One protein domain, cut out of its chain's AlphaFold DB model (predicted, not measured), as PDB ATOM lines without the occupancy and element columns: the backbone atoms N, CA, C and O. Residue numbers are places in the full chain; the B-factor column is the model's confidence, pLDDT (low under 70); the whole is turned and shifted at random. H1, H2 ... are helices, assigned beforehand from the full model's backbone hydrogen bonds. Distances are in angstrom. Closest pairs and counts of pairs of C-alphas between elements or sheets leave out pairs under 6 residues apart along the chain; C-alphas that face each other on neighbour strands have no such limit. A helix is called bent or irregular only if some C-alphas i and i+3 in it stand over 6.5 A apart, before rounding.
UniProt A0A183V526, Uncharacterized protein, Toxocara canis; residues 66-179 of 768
ATOM      1  N   GLU A  66      88.718 259.614 351.490       74.12
ATOM      2  CA  GLU A  66      88.208 258.251 351.295       74.12
ATOM      3  C   GLU A  66      89.336 257.306 350.836       74.12
ATOM      4  O   GLU A  66      89.461 256.178 351.302       74.12
ATOM      5  N   ILE A  67      90.227 257.795 349.968       74.94
ATOM      6  CA  ILE A  67      91.391 257.031 349.489       74.94
ATOM      7  C   ILE A  67      92.494 256.995 350.551       74.94
ATOM      8  O   ILE A  67      93.169 255.979 350.709       74.94
ATOM      9  N   ASP A  68      92.672 258.092 351.297       73.56
ATOM     10  CA  ASP A  68      93.587 258.160 352.444       73.56
ATOM     11  C   ASP A  68      93.295 257.040 353.435       73.56
ATOM     12  O   ASP A  68      94.217 256.368 353.899       73.56
ATOM     13  N   TYR A  69      92.013 256.819 353.720       73.06
ATOM     14  CA  TYR A  69      91.560 255.755 354.599       73.06
ATOM     15  C   TYR A  69      91.948 254.365 354.081       73.06
ATOM     16  O   TYR A  69      92.616 253.611 354.793       73.06
ATOM     17  N   LEU A  70      91.617 254.042 352.826       71.38
ATOM     18  CA  LEU A  70      91.946 252.742 352.224       71.38
ATOM     19  C   LEU A  70      93.460 252.471 352.222       71.38
ATOM     20  O   LEU A  70      93.908 251.358 352.493       71.38
ATOM     21  N   MET A  71      94.277 253.498 351.970       72.06
ATOM     22  CA  MET A  71      95.735 253.384 352.064       72.06
ATOM     23  C   MET A  71      96.223 253.235 353.514       72.06
ATOM     24  O   MET A  71      97.170 252.487 353.775       72.06
ATOM     25  N   ALA A  72      95.598 253.939 354.460       73.88
ATOM     26  CA  ALA A  72      95.939 253.881 355.877       73.88
ATOM     27  C   ALA A  72      95.626 252.515 356.504       73.88
ATOM     28  O   ALA A  72      96.371 252.096 357.385       73.88
ATOM     29  N   GLN A  73      94.605 251.793 356.030       73.25
ATOM     30  CA  GLN A  73      94.348 250.412 356.454       73.25
ATOM     31  C   GLN A  73      95.518 249.471 356.124       73.25
ATOM     32  O   GLN A  73      95.855 248.608 356.929       73.25
ATOM     33  N   ARG A  74      96.160 249.651 354.960       70.31
ATOM     34  CA  ARG A  74      97.293 248.818 354.519       70.31
ATOM     35  C   ARG A  74      98.606 249.211 355.195       70.31
ATOM     36  O   ARG A  74      99.311 248.359 355.725       70.31
ATOM     37  N   LEU A  75      98.971 250.491 355.119       70.88
ATOM     38  CA  LEU A  75     100.303 250.978 355.510       70.88
ATOM     39  C   LEU A  75     100.356 251.490 356.958       70.88
ATOM     40  O   LEU A  75     101.434 251.678 357.519       70.88
ATOM     41  N   GLY A  76      99.199 251.762 357.559       79.62
ATOM     42  CA  GLY A  76      99.071 252.579 358.758       79.62
ATOM     43  C   GLY A  76      98.988 254.081 358.428       79.62
ATOM     44  O   GLY A  76      99.541 254.552 357.427       79.62
ATOM     45  N   PRO A  77      98.341 254.891 359.288       79.62
ATOM     46  CA  PRO A  77      98.033 256.294 358.999       79.62
ATOM     47  C   PRO A  77      99.281 257.172 358.830       79.62
ATOM     48  O   PRO A  77      99.299 258.083 358.005       79.62
ATOM     49  N   CYS A  78     100.347 256.907 359.590       82.75
ATOM     50  CA  CYS A  78     101.583 257.691 359.508       82.75
ATOM     51  C   CYS A  78     102.396 257.365 358.246       82.75
ATOM     52  O   CYS A  78     102.905 258.276 357.597       82.75
ATOM     53  N   ALA A  79     102.501 256.084 357.878       80.44
ATOM     54  CA  ALA A  79     103.230 255.663 356.683       80.44
ATOM     55  C   ALA A  79     102.509 256.098 355.400       80.44
ATOM     56  O   ALA A  79     103.158 256.546 354.456       80.44
ATOM     57  N   MET A  80     101.171 256.062 355.399       83.62
ATOM     58  CA  MET A  80     100.355 256.633 354.328       83.62
ATOM     59  C   MET A  80     100.663 258.128 354.143       83.62
ATOM     60  O   MET A  80     101.046 258.548 353.049       83.62
ATOM     61  N   LYS A  81     100.592 258.928 355.222       83.75
ATOM     62  CA  LYS A  81     100.890 260.370 355.154       83.75
ATOM     63  C   LYS A  81     102.309 260.643 354.678       83.75
ATOM     64  O   LYS A  81     102.518 261.544 353.871       83.75
ATOM     65  N   ARG A  82     103.282 259.850 355.135       85.69
ATOM     66  CA  ARG A  82     104.663 259.925 354.654       85.69
ATOM     67  C   ARG A  82     104.738 259.691 353.147       85.69
ATOM     68  O   ARG A  82     105.298 260.529 352.455       85.69
ATOM     69  N   SER A  83     104.148 258.609 352.639       80.44
ATOM     70  CA  SER A  83     104.145 258.299 351.200       80.44
ATOM     71  C   SER A  83     103.558 259.445 350.364       80.44
ATOM     72  O   SER A  83     104.115 259.826 349.336       80.44
ATOM     73  N   ARG A  84     102.484 260.083 350.850       79.31
ATOM     74  CA  ARG A  84     101.874 261.235 350.172       79.31
ATOM     75  C   ARG A  84     102.708 262.507 350.221       79.31
ATOM     76  O   ARG A  84     102.727 263.231 349.230       79.31
ATOM     77  N   ILE A  85     103.340 262.805 351.357       85.12
ATOM     78  CA  ILE A  85     104.172 264.006 351.518       85.12
ATOM     79  C   ILE A  85     105.445 263.885 350.680       85.12
ATOM     80  O   ILE A  85     105.850 264.842 350.030       85.12
ATOM     81  N   PHE A  86     106.048 262.698 350.657       80.44
ATOM     82  CA  PHE A  86     107.251 262.391 349.884       80.44
ATOM     83  C   PHE A  86     106.892 261.983 348.448       80.44
ATOM     84  O   PHE A  86     107.342 260.964 347.930       80.44
ATOM     85  N   SER A  87     106.029 262.782 347.820       76.31
ATOM     86  CA  SER A  87     105.564 262.592 346.452       76.31
ATOM     87  C   SER A  87     105.749 263.876 345.662       76.31
ATOM     88  O   SER A  87     105.069 264.863 345.944       76.31
ATOM     89  N   ALA A  88     106.617 263.833 344.647       72.38
ATOM     90  CA  ALA A  88     106.873 264.967 343.756       72.38
ATOM     91  C   ALA A  88     105.604 265.460 343.029       72.38
ATOM     92  O   ALA A  88     105.485 266.641 342.713       72.38
ATOM     93  N   ASP A  89     104.633 264.571 342.819       72.12
ATOM     94  CA  ASP A  89     103.349 264.883 342.188       72.12
ATOM     95  C   ASP A  89     102.421 265.704 343.088       72.12
ATOM     96  O   ASP A  89     101.595 266.480 342.600       72.12
ATOM     97  N   ASN A  90     102.538 265.508 344.404       77.44
ATOM     98  CA  ASN A  90     101.682 266.159 345.391       77.44
ATOM     99  C   ASN A  90     102.314 267.459 345.884       77.44
ATOM    100  O   ASN A  90     101.625 268.474 346.006       77.44
ATOM    101  N   PHE A  91     103.620 267.424 346.158       81.94
ATOM    102  CA  PHE A  91     104.369 268.544 346.705       81.94
ATOM    103  C   PHE A  91     105.727 268.688 346.032       81.94
ATOM    104  O   PHE A  91     106.440 267.705 345.830       81.94
ATOM    105  N   SER A  92     106.129 269.929 345.755       83.94
ATOM    106  CA  SER A  92     107.497 270.173 345.304       83.94
ATOM    107  C   SER A  92     108.492 269.904 346.435       83.94
ATOM    108  O   SER A  92     108.194 270.118 347.615       83.94
ATOM    109  N   PHE A  93     109.701 269.469 346.076       84.25
ATOM    110  CA  PHE A  93     110.767 269.187 347.040       84.25
ATOM    111  C   PHE A  93     111.009 270.376 347.987       84.25
ATOM    112  O   PHE A  93     111.046 270.214 349.207       84.25
ATOM    113  N   ASP A  94     111.054 271.593 347.439       85.88
ATOM    114  CA  ASP A  94     111.276 272.819 348.212       85.88
ATOM    115  C   ASP A  94     110.134 273.123 349.195       85.88
ATOM    116  O   ASP A  94     110.378 273.607 350.305       85.88
ATOM    117  N   VAL A  95     108.883 272.816 348.825       88.06
ATOM    118  CA  VAL A  95     107.721 272.964 349.715       88.06
ATOM    119  C   VAL A  95     107.829 272.001 350.891       88.06
ATOM    120  O   VAL A  95     107.612 272.413 352.035       88.06
ATOM    121  N   VAL A  96     108.219 270.747 350.651       89.31
ATOM    122  CA  VAL A  96     108.386 269.750 351.719       89.31
ATOM    123  C   VAL A  96     109.538 270.133 352.648       89.31
ATOM    124  O   VAL A  96     109.358 270.146 353.867       89.31
ATOM    125  N   VAL A  97     110.692 270.532 352.102       88.62
ATOM    126  CA  VAL A  97     111.849 270.992 352.889       88.62
ATOM    127  C   VAL A  97     111.477 272.191 353.762       88.62
ATOM    128  O   VAL A  97     111.760 272.200 354.963       88.62
ATOM    129  N   ARG A  98     110.790 273.190 353.199       88.00
ATOM    130  CA  ARG A  98     110.360 274.376 353.951       88.00
ATOM    131  C   ARG A  98     109.326 274.036 355.024       88.00
ATOM    132  O   ARG A  98     109.398 274.561 356.134       88.00
ATOM    133  N   SER A  99     108.402 273.125 354.732       90.38
ATOM    134  CA  SER A  99     107.422 272.636 355.708       90.38
ATOM    135  C   SER A  99     108.102 271.907 356.868       90.38
ATOM    136  O   SER A  99     107.765 272.145 358.029       90.38
ATOM    137  N   LEU A 100     109.116 271.085 356.580       89.44
ATOM    138  CA  LEU A 100     109.926 270.405 357.593       89.44
ATOM    139  C   LEU A 100     110.694 271.397 358.471       89.44
ATOM    140  O   LEU A 100     110.698 271.243 359.689       89.44
ATOM    141  N   GLN A 101     111.282 272.453 357.905       87.50
ATOM    142  CA  GLN A 101     111.941 273.503 358.697       87.50
ATOM    143  C   GLN A 101     110.981 274.160 359.697       87.50
ATOM    144  O   GLN A 101     111.341 274.355 360.862       87.50
ATOM    145  N   LEU A 102     109.756 274.464 359.254       87.25
ATOM    146  CA  LEU A 102     108.730 275.092 360.084       87.25
ATOM    147  C   LEU A 102     108.248 274.156 361.199       87.25
ATOM    148  O   LEU A 102     108.224 274.553 362.365       87.25
ATOM    149  N   VAL A 103     107.908 272.909 360.866       86.12
ATOM    150  CA  VAL A 103     107.383 271.934 361.838       86.12
ATOM    151  C   VAL A 103     108.460 271.488 362.823       86.12
ATOM    152  O   VAL A 103     108.206 271.427 364.026       86.12
ATOM    153  N   CYS A 104     109.681 271.245 362.346       84.50
ATOM    154  CA  CYS A 104     110.809 270.845 363.184       84.50
ATOM    155  C   CYS A 104     111.470 272.033 363.904       84.50
ATOM    156  O   CYS A 104     112.447 271.827 364.624       84.50
ATOM    157  N   LYS A 105     110.979 273.268 363.714       80.38
ATOM    158  CA  LYS A 105     111.503 274.517 364.306       80.38
ATOM    159  C   LYS A 105     113.000 274.750 364.069       80.38
ATOM    160  O   LYS A 105     113.674 275.371 364.889       80.38
ATOM    161  N   HIS A 106     113.525 274.265 362.949       74.06
ATOM    162  CA  HIS A 106     114.911 274.515 362.570       74.06
ATOM    163  C   HIS A 106     114.995 275.907 361.939       74.06
ATOM    164  O   HIS A 106     114.531 276.122 360.822       74.06
ATOM    165  N   GLN A 107     115.549 276.872 362.674       57.41
ATOM    166  CA  GLN A 107     115.754 278.234 362.180       57.41
ATOM    167  C   GLN A 107     117.166 278.359 361.591       57.41
ATOM    168  O   GLN A 107     118.148 278.280 362.325       57.41
ATOM    169  N   GLY A 108     117.273 278.579 360.278       57.56
ATOM    170  CA  GLY A 108     118.524 278.971 359.615       57.56
ATOM    171  C   GLY A 108     119.167 277.919 358.700       57.56
ATOM    172  O   GLY A 108     118.636 276.833 358.483       57.56
ATOM    173  N   ALA A 109     120.330 278.281 358.142       56.97
ATOM    174  CA  ALA A 109     121.073 277.516 357.130       56.97
ATOM    175  C   ALA A 109     121.686 276.193 357.644       56.97
ATOM    176  O   ALA A 109     122.066 275.341 356.842       56.97
ATOM    177  N   ASP A 110     121.743 276.001 358.966       58.38
ATOM    178  CA  ASP A 110     122.285 274.803 359.620       58.38
ATOM    179  C   ASP A 110     121.283 273.650 359.764       58.38
ATOM    180  O   ASP A 110     121.580 272.643 360.410       58.38
ATOM    181  N   SER A 111     120.095 273.759 359.159       68.81
ATOM    182  CA  SER A 111     119.145 272.651 359.172       68.81
ATOM    183  C   SER A 111     119.714 271.429 358.426       68.81
ATOM    184  O   SER A 111     120.319 271.581 357.360       68.81
ATOM    185  N   PRO A 112     119.499 270.198 358.923       73.56
ATOM    186  CA  PRO A 112     119.904 268.992 358.198       73.56
ATOM    187  C   PRO A 112     119.185 268.879 356.843       73.56
ATOM    188  O   PRO A 112     119.682 268.220 355.940       73.56
ATOM    189  N   PHE A 113     118.051 269.572 356.686       80.81
ATOM    190  CA  PHE A 113     117.229 269.573 355.481       80.81
ATOM    191  C   PHE A 113     117.742 270.522 354.377       80.81
ATOM    192  O   PHE A 113     117.413 270.311 353.219       80.81
ATOM    193  N   THR A 114     118.552 271.546 354.695       72.56
ATOM    194  CA  THR A 114     119.112 272.507 353.707       72.56
ATOM    195  C   THR A 114     120.419 272.061 353.074       72.56
ATOM    196  O   THR A 114     120.843 272.651 352.088       72.56
ATOM    197  N   ARG A 115     121.081 271.057 353.657       76.12
ATOM    198  CA  ARG A 115     122.343 270.502 353.142       76.12
ATOM    199  C   ARG A 115     122.131 269.411 352.090       76.12
ATOM    200  O   ARG A 115     123.111 268.916 351.548       76.12
ATOM    201  N   LEU A 116     120.881 269.020 351.857       80.12
ATOM    202  CA  LEU A 116     120.513 268.009 350.874       80.12
ATOM    203  C   LEU A 116     120.559 268.603 349.467       80.12
ATOM    204  O   LEU A 116     120.221 269.771 349.267       80.12
ATOM    205  N   GLU A 117     120.960 267.783 348.501       78.44
ATOM    206  CA  GLU A 117     120.850 268.140 347.091       78.44
ATOM    207  C   GLU A 117     119.373 268.254 346.691       78.44
ATOM    208  O   GLU A 117     118.486 267.619 347.275       78.44
ATOM    209  N   HIS A 118     119.088 269.113 345.714       78.62
ATOM    210  CA  HIS A 118     117.724 269.301 345.232       78.62
ATOM    211  C   HIS A 118     117.191 267.981 344.647       78.62
ATOM    212  O   HIS A 118     117.889 267.329 343.877       78.62
ATOM    213  N   ASN A 119     115.957 267.606 345.005       76.31
ATOM    214  CA  ASN A 119     115.310 266.329 344.661       76.31
ATOM    215  C   ASN A 119     115.917 265.057 345.290       76.31
ATOM    216  O   ASN A 119     115.510 263.955 344.912       76.31
ATOM    217  N   ASP A 120     116.792 265.157 346.298       81.94
ATOM    218  CA  ASP A 120     117.224 263.987 347.082       81.94
ATOM    219  C   ASP A 120     116.145 263.548 348.095       81.94
ATOM    220  O   ASP A 120     116.232 263.771 349.309       81.94
ATOM    221  N   TRP A 121     115.079 262.922 347.590       82.12
ATOM    222  CA  TRP A 121     113.965 262.416 348.400       82.12
ATOM    223  C   TRP A 121     114.401 261.332 349.394       82.12
ATOM    224  O   TRP A 121     113.870 261.261 350.506       82.12
ATOM    225  N   ASN A 122     115.396 260.516 349.032       80.75
ATOM    226  CA  ASN A 122     115.917 259.450 349.886       80.75
ATOM    227  C   ASN A 122     116.747 260.007 351.048       80.75
ATOM    228  O   ASN A 122     116.577 259.571 352.192       80.75
ATOM    229  N   GLY A 123     117.608 260.991 350.792       82.69
ATOM    230  CA  GLY A 123     118.317 261.730 351.833       82.69
ATOM    231  C   GLY A 123     117.361 262.494 352.743       82.69
ATOM    232  O   GLY A 123     117.502 262.424 353.967       82.69
ATOM    233  N   LEU A 124     116.325 263.129 352.182       86.31
ATOM    234  CA  LEU A 124     115.285 263.812 352.959       86.31
ATOM    235  C   LEU A 124     114.532 262.847 353.881       86.31
ATOM    236  O   LEU A 124     114.334 263.134 355.062       86.31
ATOM    237  N   SER A 125     114.161 261.680 353.354       85.62
ATOM    238  CA  SER A 125     113.488 260.605 354.087       85.62
ATOM    239  C   SER A 125     114.338 260.143 355.283       85.62
ATOM    240  O   SER A 125     113.861 260.141 356.420       85.62
ATOM    241  N   LYS A 126     115.638 259.892 355.064       85.88
ATOM    242  CA  LYS A 126     116.597 259.531 356.126       85.88
ATOM    243  C   LYS A 126     116.795 260.644 357.160       85.88
ATOM    244  O   LYS A 126     116.903 260.361 358.353       85.88
ATOM    245  N   ALA A 127     116.838 261.905 356.731       86.69
ATOM    246  CA  ALA A 127     116.960 263.048 357.635       86.69
ATOM    247  C   ALA A 127     115.737 263.175 358.558       86.69
ATOM    248  O   ALA A 127     115.884 263.472 359.746       86.69
ATOM    249  N   VAL A 128     114.535 262.898 358.041       88.38
ATOM    250  CA  VAL A 128     113.316 262.847 358.859       88.38
ATOM    251  C   VAL A 128     113.357 261.684 359.847       88.38
ATOM    252  O   VAL A 128     113.046 261.902 361.015       88.38
ATOM    253  N   ASP A 129     113.818 260.494 359.454       87.06
ATOM    254  CA  ASP A 129     113.980 259.365 360.388       87.06
ATOM    255  C   ASP A 129     114.956 259.682 361.531       87.06
ATOM    256  O   ASP A 129     114.719 259.339 362.696       87.06
ATOM    257  N   HIS A 130     116.031 260.408 361.224       86.62
ATOM    258  CA  HIS A 130     116.960 260.894 362.238       86.62
ATOM    259  C   HIS A 130     116.301 261.901 363.198       86.62
ATOM    260  O   HIS A 130     116.509 261.830 364.408       86.62
ATOM    261  N   TYR A 131     115.457 262.807 362.696       86.50
ATOM    262  CA  TYR A 131     114.711 263.736 363.551       86.50
ATOM    263  C   TYR A 131     113.676 263.018 364.427       86.50
ATOM    264  O   TYR A 131     113.605 263.295 365.623       86.50
ATOM    265  N   LEU A 132     112.912 262.074 363.868       85.81
ATOM    266  CA  LEU A 132     111.901 261.305 364.603       85.81
ATOM    267  C   LEU A 132     112.506 260.473 365.743       85.81
ATOM    268  O   LEU A 132     111.849 260.243 366.751       85.81
ATOM    269  N   SER A 133     113.765 260.052 365.607       83.50
ATOM    270  CA  SER A 133     114.508 259.333 366.652       83.50
ATOM    271  C   SER A 133     115.234 260.251 367.649       83.50
ATOM    272  O   SER A 133     115.817 259.761 368.620       83.50
ATOM    273  N   SER A 134     115.188 261.570 367.442       83.88
ATOM    274  CA  SER A 134     115.893 262.558 368.258       83.88
ATOM    275  C   SER A 134     115.096 262.981 369.505       83.88
ATOM    276  O   SER A 134     113.868 263.054 369.471       83.88
ATOM    277  N   PRO A 135     115.769 263.402 370.593       77.19
ATOM    278  CA  PRO A 135     115.092 263.940 371.779       77.19
ATOM    279  C   PRO A 135     114.394 265.290 371.526       77.19
ATOM    280  O   PRO A 135     113.628 265.764 372.364       77.19
ATOM    281  N   GLN A 136     114.664 265.945 370.392       80.88
ATOM    282  CA  GLN A 136     114.006 267.197 370.008       80.88
ATOM    283  C   GLN A 136     112.552 266.949 369.587       80.88
ATOM    284  O   GLN A 136     111.671 267.746 369.913       80.88
ATOM    285  N   PHE A 137     112.283 265.818 368.930       83.62
ATOM    286  CA  PHE A 137     110.930 265.403 368.563       83.62
ATOM    287  C   PHE A 137     110.032 265.286 369.801       83.62
ATOM    288  O   PHE A 137     108.953 265.882 369.860       83.62
ATOM    289  N   ASP A 138     110.539 264.623 370.838       79.31
ATOM    290  CA  ASP A 138     109.871 264.434 372.126       79.31
ATOM    291  C   ASP A 138     109.509 265.772 372.789       79.31
ATOM    292  O   ASP A 138     108.411 265.961 373.327       79.31
ATOM    293  N   GLN A 139     110.418 266.747 372.711       78.62
ATOM    294  CA  GLN A 139     110.208 268.091 373.247       78.62
ATOM    295  C   GLN A 139     109.151 268.890 372.478       78.62
ATOM    296  O   GLN A 139     108.488 269.745 373.073       78.62
ATOM    297  N   HIS A 140     108.982 268.633 371.183       80.44
ATOM    298  CA  HIS A 140     108.069 269.383 370.324       80.44
ATOM    299  C   HIS A 140     106.677 268.757 370.226       80.44
ATOM    300  O   HIS A 140     105.691 269.494 370.188       80.44
ATOM    301  N   HIS A 141     106.586 267.426 370.215       79.50
ATOM    302  CA  HIS A 141     105.354 266.714 369.881       79.50
ATOM    303  C   HIS A 141     104.791 265.846 371.009       79.50
ATOM    304  O   HIS A 141     103.626 265.488 370.910       79.50
ATOM    305  N   MET A 142     105.507 265.566 372.107       77.19
ATOM    306  CA  MET A 142     104.910 264.880 373.268       77.19
ATOM    307  C   MET A 142     104.412 265.851 374.343       77.19
ATOM    308  O   MET A 142     105.068 266.849 374.650       77.19
ATOM    309  N   SER A 143     103.271 265.537 374.959       73.81
ATOM    310  CA  SER A 143     102.752 266.230 376.143       73.81
ATOM    311  C   SER A 143     103.562 265.885 377.401       73.81
ATOM    312  O   SER A 143     104.288 264.893 377.454       73.81
ATOM    313  N   ARG A 144     103.430 266.697 378.460       66.06
ATOM    314  CA  ARG A 144     104.169 266.496 379.721       66.06
ATOM    315  C   ARG A 144     103.846 265.153 380.400       66.06
ATOM    316  O   ARG A 144     104.732 264.594 381.035       66.06
ATOM    317  N   ALA A 145     102.618 264.650 380.242       62.09
ATOM    318  CA  ALA A 145     102.170 263.360 380.774       62.09
ATOM    319  C   ALA A 145     102.679 262.166 379.942       62.09
ATOM    320  O   ALA A 145     103.081 261.146 380.501       62.09
ATOM    321  N   GLU A 146     102.740 262.307 378.613       66.25
ATOM    322  CA  GLU A 146     103.312 261.288 377.718       66.25
ATOM    323  C   GLU A 146     104.817 261.121 377.974       66.25
ATOM    324  O   GLU A 146     105.292 259.999 378.127       66.25
ATOM    325  N   ARG A 147     105.557 262.223 378.175       67.62
ATOM    326  CA  ARG A 147     106.998 262.182 378.500       67.62
ATOM    327  C   ARG A 147     107.319 261.424 379.791       67.62
ATOM    328  O   ARG A 147     108.392 260.841 379.891       67.62
ATOM    329  N   SER A 148     106.420 261.428 380.780       61.34
ATOM    330  CA  SER A 148     106.609 260.669 382.025       61.34
ATOM    331  C   SER A 148     106.343 259.166 381.884       61.34
ATOM    332  O   SER A 148     106.898 258.391 382.657       61.34
ATOM    333  N   LEU A 149     105.534 258.747 380.903       59.38
ATOM    334  CA  LEU A 149     105.189 257.339 380.648       59.38
ATOM    335  C   LEU A 149     106.259 256.598 379.825       59.38
ATOM    336  O   LEU A 149     106.381 255.381 379.932       59.38
ATOM    337  N   VAL A 150     107.087 257.327 379.069       56.94
ATOM    338  CA  VAL A 150     108.152 256.776 378.203       56.94
ATOM    339  C   VAL A 150     109.223 255.990 378.980       56.94
ATOM    340  O   VAL A 150     109.860 255.106 378.411       56.94
ATOM    341  N   MET A 151     109.363 256.205 380.296       51.66
ATOM    342  CA  MET A 151     110.250 255.399 381.158       51.66
ATOM    343  C   MET A 151     109.811 253.923 381.291       51.66
ATOM    344  O   MET A 151     110.590 253.114 381.786       51.66
ATOM    345  N   GLY A 152     108.593 253.565 380.855       47.50
ATOM    346  CA  GLY A 152     108.049 252.199 380.869       47.50
ATOM    347  C   GLY A 152     107.865 251.544 379.491       47.50
ATOM    348  O   GLY A 152     107.366 250.424 379.429       47.50
ATOM    349  N   GLY A 153     108.253 252.214 378.399       50.16
ATOM    350  CA  GLY A 153     108.061 251.749 377.020       50.16
ATOM    351  C   GLY A 153     107.553 252.870 376.106       50.16
ATOM    352  O   GLY A 153     106.645 253.614 376.472       50.16
ATOM    353  N   ARG A 154     108.161 253.014 374.920       56.25
ATOM    354  CA  ARG A 154     107.783 254.008 373.901       56.25
ATOM    355  C   ARG A 154     106.410 253.675 373.322       56.25
ATOM    356  O   ARG A 154     106.282 252.684 372.610       56.25
ATOM    357  N   ASN A 155     105.406 254.506 373.588       54.22
ATOM    358  CA  ASN A 155     104.145 254.485 372.849       54.22
ATOM    359  C   ASN A 155     104.013 255.814 372.084       54.22
ATOM    360  O   ASN A 155     103.273 256.716 372.472       54.22
ATOM    361  N   ASP A 156     104.814 255.943 371.019       64.62
ATOM    362  CA  ASP A 156     105.068 257.189 370.268       64.62
ATOM    363  C   ASP A 156     103.958 257.535 369.246       64.62
ATOM    364  O   ASP A 156     104.030 258.536 368.525       64.62
ATOM    365  N   GLU A 157     102.905 256.719 369.160       75.62
ATOM    366  CA  GLU A 157     101.937 256.752 368.058       75.62
ATOM    367  C   GLU A 157     101.113 258.056 368.001       75.62
ATOM    368  O   GLU A 157     100.868 258.599 366.921       75.62
ATOM    369  N   SER A 158     100.724 258.618 369.154       79.25
ATOM    370  CA  SER A 158      99.954 259.875 369.225       79.25
ATOM    371  C   SER A 158     100.786 261.097 368.808       79.25
ATOM    372  O   SER A 158     100.266 262.046 368.209       79.25
ATOM    373  N   ALA A 159     102.082 261.100 369.133       81.75
ATOM    374  CA  ALA A 159     103.015 262.167 368.793       81.75
ATOM    375  C   ALA A 159     103.351 262.130 367.297       81.75
ATOM    376  O   ALA A 159     103.322 263.170 366.636       81.75
ATOM    377  N   LEU A 160     103.553 260.927 366.744       84.94
ATOM    378  CA  LEU A 160     103.741 260.710 365.309       84.94
ATOM    379  C   LEU A 160     102.525 261.182 364.502       84.94
ATOM    380  O   LEU A 160     102.691 261.952 363.555       84.94
ATOM    381  N   LYS A 161     101.299 260.820 364.908       84.62
ATOM    382  CA  LYS A 161     100.062 261.286 364.245       84.62
ATOM    383  C   LYS A 161      99.978 262.817 364.199       84.62
ATOM    384  O   LYS A 161      99.656 263.384 363.153       84.62
ATOM    385  N   ARG A 162     100.316 263.499 365.304       86.94
ATOM    386  CA  ARG A 162     100.339 264.972 365.380       86.94
ATOM    387  C   ARG A 162     101.403 265.592 364.479       86.94
ATOM    388  O   ARG A 162     101.107 266.573 363.802       86.94
ATOM    389  N   PHE A 163     102.611 265.030 364.455       90.06
ATOM    390  CA  PHE A 163     103.686 265.494 363.578       90.06
ATOM    391  C   PHE A 163     103.286 265.406 362.103       90.06
ATOM    392  O   PHE A 163     103.318 266.416 361.403       90.06
ATOM    393  N   TRP A 164     102.830 264.236 361.648       89.69
ATOM    394  CA  TRP A 164     102.461 264.034 360.246       89.69
ATOM    395  C   TRP A 164     101.248 264.872 359.827       89.69
ATOM    396  O   TRP A 164     101.219 265.381 358.712       89.69
ATOM    397  N   ALA A 165     100.267 265.079 360.715       88.12
ATOM    398  CA  ALA A 165      99.146 265.984 360.450       88.12
ATOM    399  C   ALA A 165      99.585 267.455 360.339       88.12
ATOM    400  O   ALA A 165      99.132 268.163 359.441       88.12
ATOM    401  N   ALA A 166     100.484 267.912 361.216       89.19
ATOM    402  CA  ALA A 166     101.035 269.261 361.144       89.19
ATOM    403  C   ALA A 166     101.885 269.462 359.881       89.19
ATOM    404  O   ALA A 166     101.792 270.511 359.247       89.19
ATOM    405  N   LEU A 167     102.690 268.465 359.502       90.75
ATOM    406  CA  LEU A 167     103.515 268.514 358.299       90.75
ATOM    407  C   LEU A 167     102.664 268.581 357.035       90.75
ATOM    408  O   LEU A 167     102.860 269.488 356.236       90.75
ATOM    409  N   GLN A 168     101.674 267.697 356.909       89.50
ATOM    410  CA  GLN A 168     100.739 267.700 355.786       89.50
ATOM    411  C   GLN A 168     100.062 269.069 355.617       89.50
ATOM    412  O   GLN A 168     100.121 269.649 354.537       89.50
ATOM    413  N   LYS A 169      99.503 269.626 356.700       88.62
ATOM    414  CA  LYS A 169      98.831 270.932 356.667       88.62
ATOM    415  C   LYS A 169      99.764 272.068 356.228       88.62
ATOM    416  O   LYS A 169      99.342 272.955 355.494       88.62
ATOM    417  N   ASN A 170     101.023 272.066 356.677       89.56
ATOM    418  CA  ASN A 170     101.999 273.075 356.248       89.56
ATOM    419  C   ASN A 170     102.373 272.910 354.769       89.56
ATOM    420  O   ASN A 170     102.441 273.913 354.059       89.56
ATOM    421  N   CYS A 171     102.561 271.670 354.301       89.62
ATOM    422  CA  CYS A 171     102.819 271.396 352.890       89.62
ATOM    423  C   CYS A 171     101.658 271.883 352.015       89.62
ATOM    424  O   CYS A 171     101.902 272.551 351.019       89.62
ATOM    425  N   GLU A 172     100.406 271.620 352.405       85.81
ATOM    426  CA  GLU A 172      99.202 272.084 351.696       85.81
ATOM    427  C   GLU A 172      99.171 273.611 351.561       85.81
ATOM    428  O   GLU A 172      99.069 274.135 350.453       85.81
ATOM    429  N   GLN A 173      99.344 274.329 352.674       85.25
ATOM    430  CA  GLN A 173      99.321 275.793 352.689       85.25
ATOM    431  C   GLN A 173     100.452 276.410 351.859       85.25
ATOM    432  O   GLN A 173     100.248 277.398 351.151       85.25
ATOM    433  N   LEU A 174     101.659 275.842 351.940       86.31
ATOM    434  CA  LEU A 174     102.801 276.325 351.167       86.31
ATOM    435  C   LEU A 174     102.671 275.982 349.681       86.31
ATOM    436  O   LEU A 174     103.012 276.816 348.846       86.31
ATOM    437  N   GLN A 175     102.150 274.804 349.339       83.75
ATOM    438  CA  GLN A 175     101.915 274.414 347.952       83.75
ATOM    439  C   GLN A 175     100.871 275.319 347.298       83.75
ATOM    440  O   GLN A 175     101.090 275.777 346.181       83.75
ATOM    441  N   GLU A 176      99.773 275.627 347.992       78.81
ATOM    442  CA  GLU A 176      98.749 276.555 347.502       78.81
ATOM    443  C   GLU A 176      99.320 277.967 347.290       78.81
ATOM    444  O   GLU A 176      99.040 278.610 346.278       78.81
ATOM    445  N   ALA A 177     100.192 278.426 348.193       77.81
ATOM    446  CA  ALA A 177     100.864 279.715 348.057       77.81
ATOM    447  C   ALA A 177     101.861 279.764 346.881       77.81
ATOM    448  O   ALA A 177     102.018 280.816 346.257       77.81
ATOM    449  N   VAL A 178     102.539 278.650 346.579       76.50
ATOM    450  CA  VAL A 178     103.523 278.548 345.486       76.50
ATOM    451  C   VAL A 178     102.844 278.328 344.132       76.50
ATOM    452  O   VAL A 178     103.230 278.960 343.153       76.50
ATOM    453  N   CYS A 179     101.805 277.493 344.053       73.75
ATOM    454  CA  CYS A 179     101.085 277.169 342.814       73.75
ATOM    455  C   CYS A 179     100.072 278.241 342.400       73.75
ATOM    456  O   CYS A 179      98.942 277.942 342.009       73.75
TER     457      CYS A 179
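What this domain is: This is residues 66 to 179 of the 768 residues of an uncharacterized protein of Toxocara canis (UniProt A0A183V526). One long helix, H7, is the spine of a mostly crossed assembly of helices: H2 packs along it on one side, H3 crosses it on another, and H5 meets it near its first residues. H4 runs beside H3 in the same direction, farther from H7, while H1 lies beyond H2 and H6 lies beyond H5, so that these two are the helices farthest from the middle. The printed part has 114 residues with seven named helices, H1 to H7 in order along the chain, and no named strand; the class is all helix. It is compact, with a radius of gyration of the C-alphas of 14.6 A, and its C-alphas span 44 by 38 by 24 A.

Where its parts are: H1 takes residues 66 to 75 and begins with C-alpha 66 at (88.208, 258.251, 351.295); it is 14.7 A long from first to last C-alpha. H2 is residues 77 to 85, 12.4 A long. H3 is residues 93 to 103, 15.4 A long. After the 17 residues 104 to 120, which hold no named element, H4 begins with C-alpha 121 at (113.965, 262.416, 348.400) and runs over residues 121 to 132, 16.4 A. H5 is residues 135 to 141, 10.3 A long. H6 is residues 144 to 152, 14.9 A long; it is neither bent nor irregular, but only just: C-alphas 148 and 151 are 6.5 A apart. H7, the longest helix with 22 residues, is residues 157 to 178, 31.4 A long, and ends with C-alpha 178 at (103.523, 278.548, 345.486).

How they stand to each other: H7 is the hub and touches three helices, H2, H3 and H5. Along the printed part, H1 touches H2 at a steep tilt of 67 degrees, opposite ways; their closest C-alphas are those of Ala 72 and Met 80, 5.4 A apart. H1 and H7 are apart. H2 touches H7 at a shallow tilt of 22 degrees, the same way, with the C-alphas of Cys 78 and Lys 161 closest at 6.1 A. H3 touches H7 at a steep tilt of 51 degrees, opposite ways, with the C-alphas of Ser 99 and Asn 170 closest at 5.5 A. H3 and H4 are close but not clearly touching, at a shallow tilt of 8 degrees, the same way; the C-alphas of Phe 93 and Trp 121 are closest, 7.6 A apart. H4 and H7 are only just apart, with their closest C-alphas at 8.2 A. H4 and H5 are close but not clearly touching and about perpendicular, at 88 degrees; the closest C-alphas are those of Tyr 131 and Phe 137, 6.5 A apart. H5 touches H7 with residues 159 to 163 of H7 alone, the C-alphas of His 141 and Ala 159 closest at 5.2 A, and the two are only just about perpendicular, at 72 degrees. H6 touches no helix; it is close to H5 but not clearly touching, with the C-alphas of Asp 138 and Arg 147 closest at 7.3 A. In H2, H3, H4, H5 and H7 every O i to N i+4 pair is within hydrogen-bond range; in H1 5 of 6 are, and in H6 2 of 5, beside 3 of 6 O i to N i+3 pairs.

The domain as a whole: The two C-alphas farthest apart are those of Gly 152 and Cys 179, at 46.0 A. The printed part has no cut. The link from H3 to H4 is long, that from H2 to H3 is short, and the other four are tight. The mean pLDDT of the printed part is 78.1; residues 107 to 111 and 144 to 156, of which 144 to 152 belong to H6, are under 70.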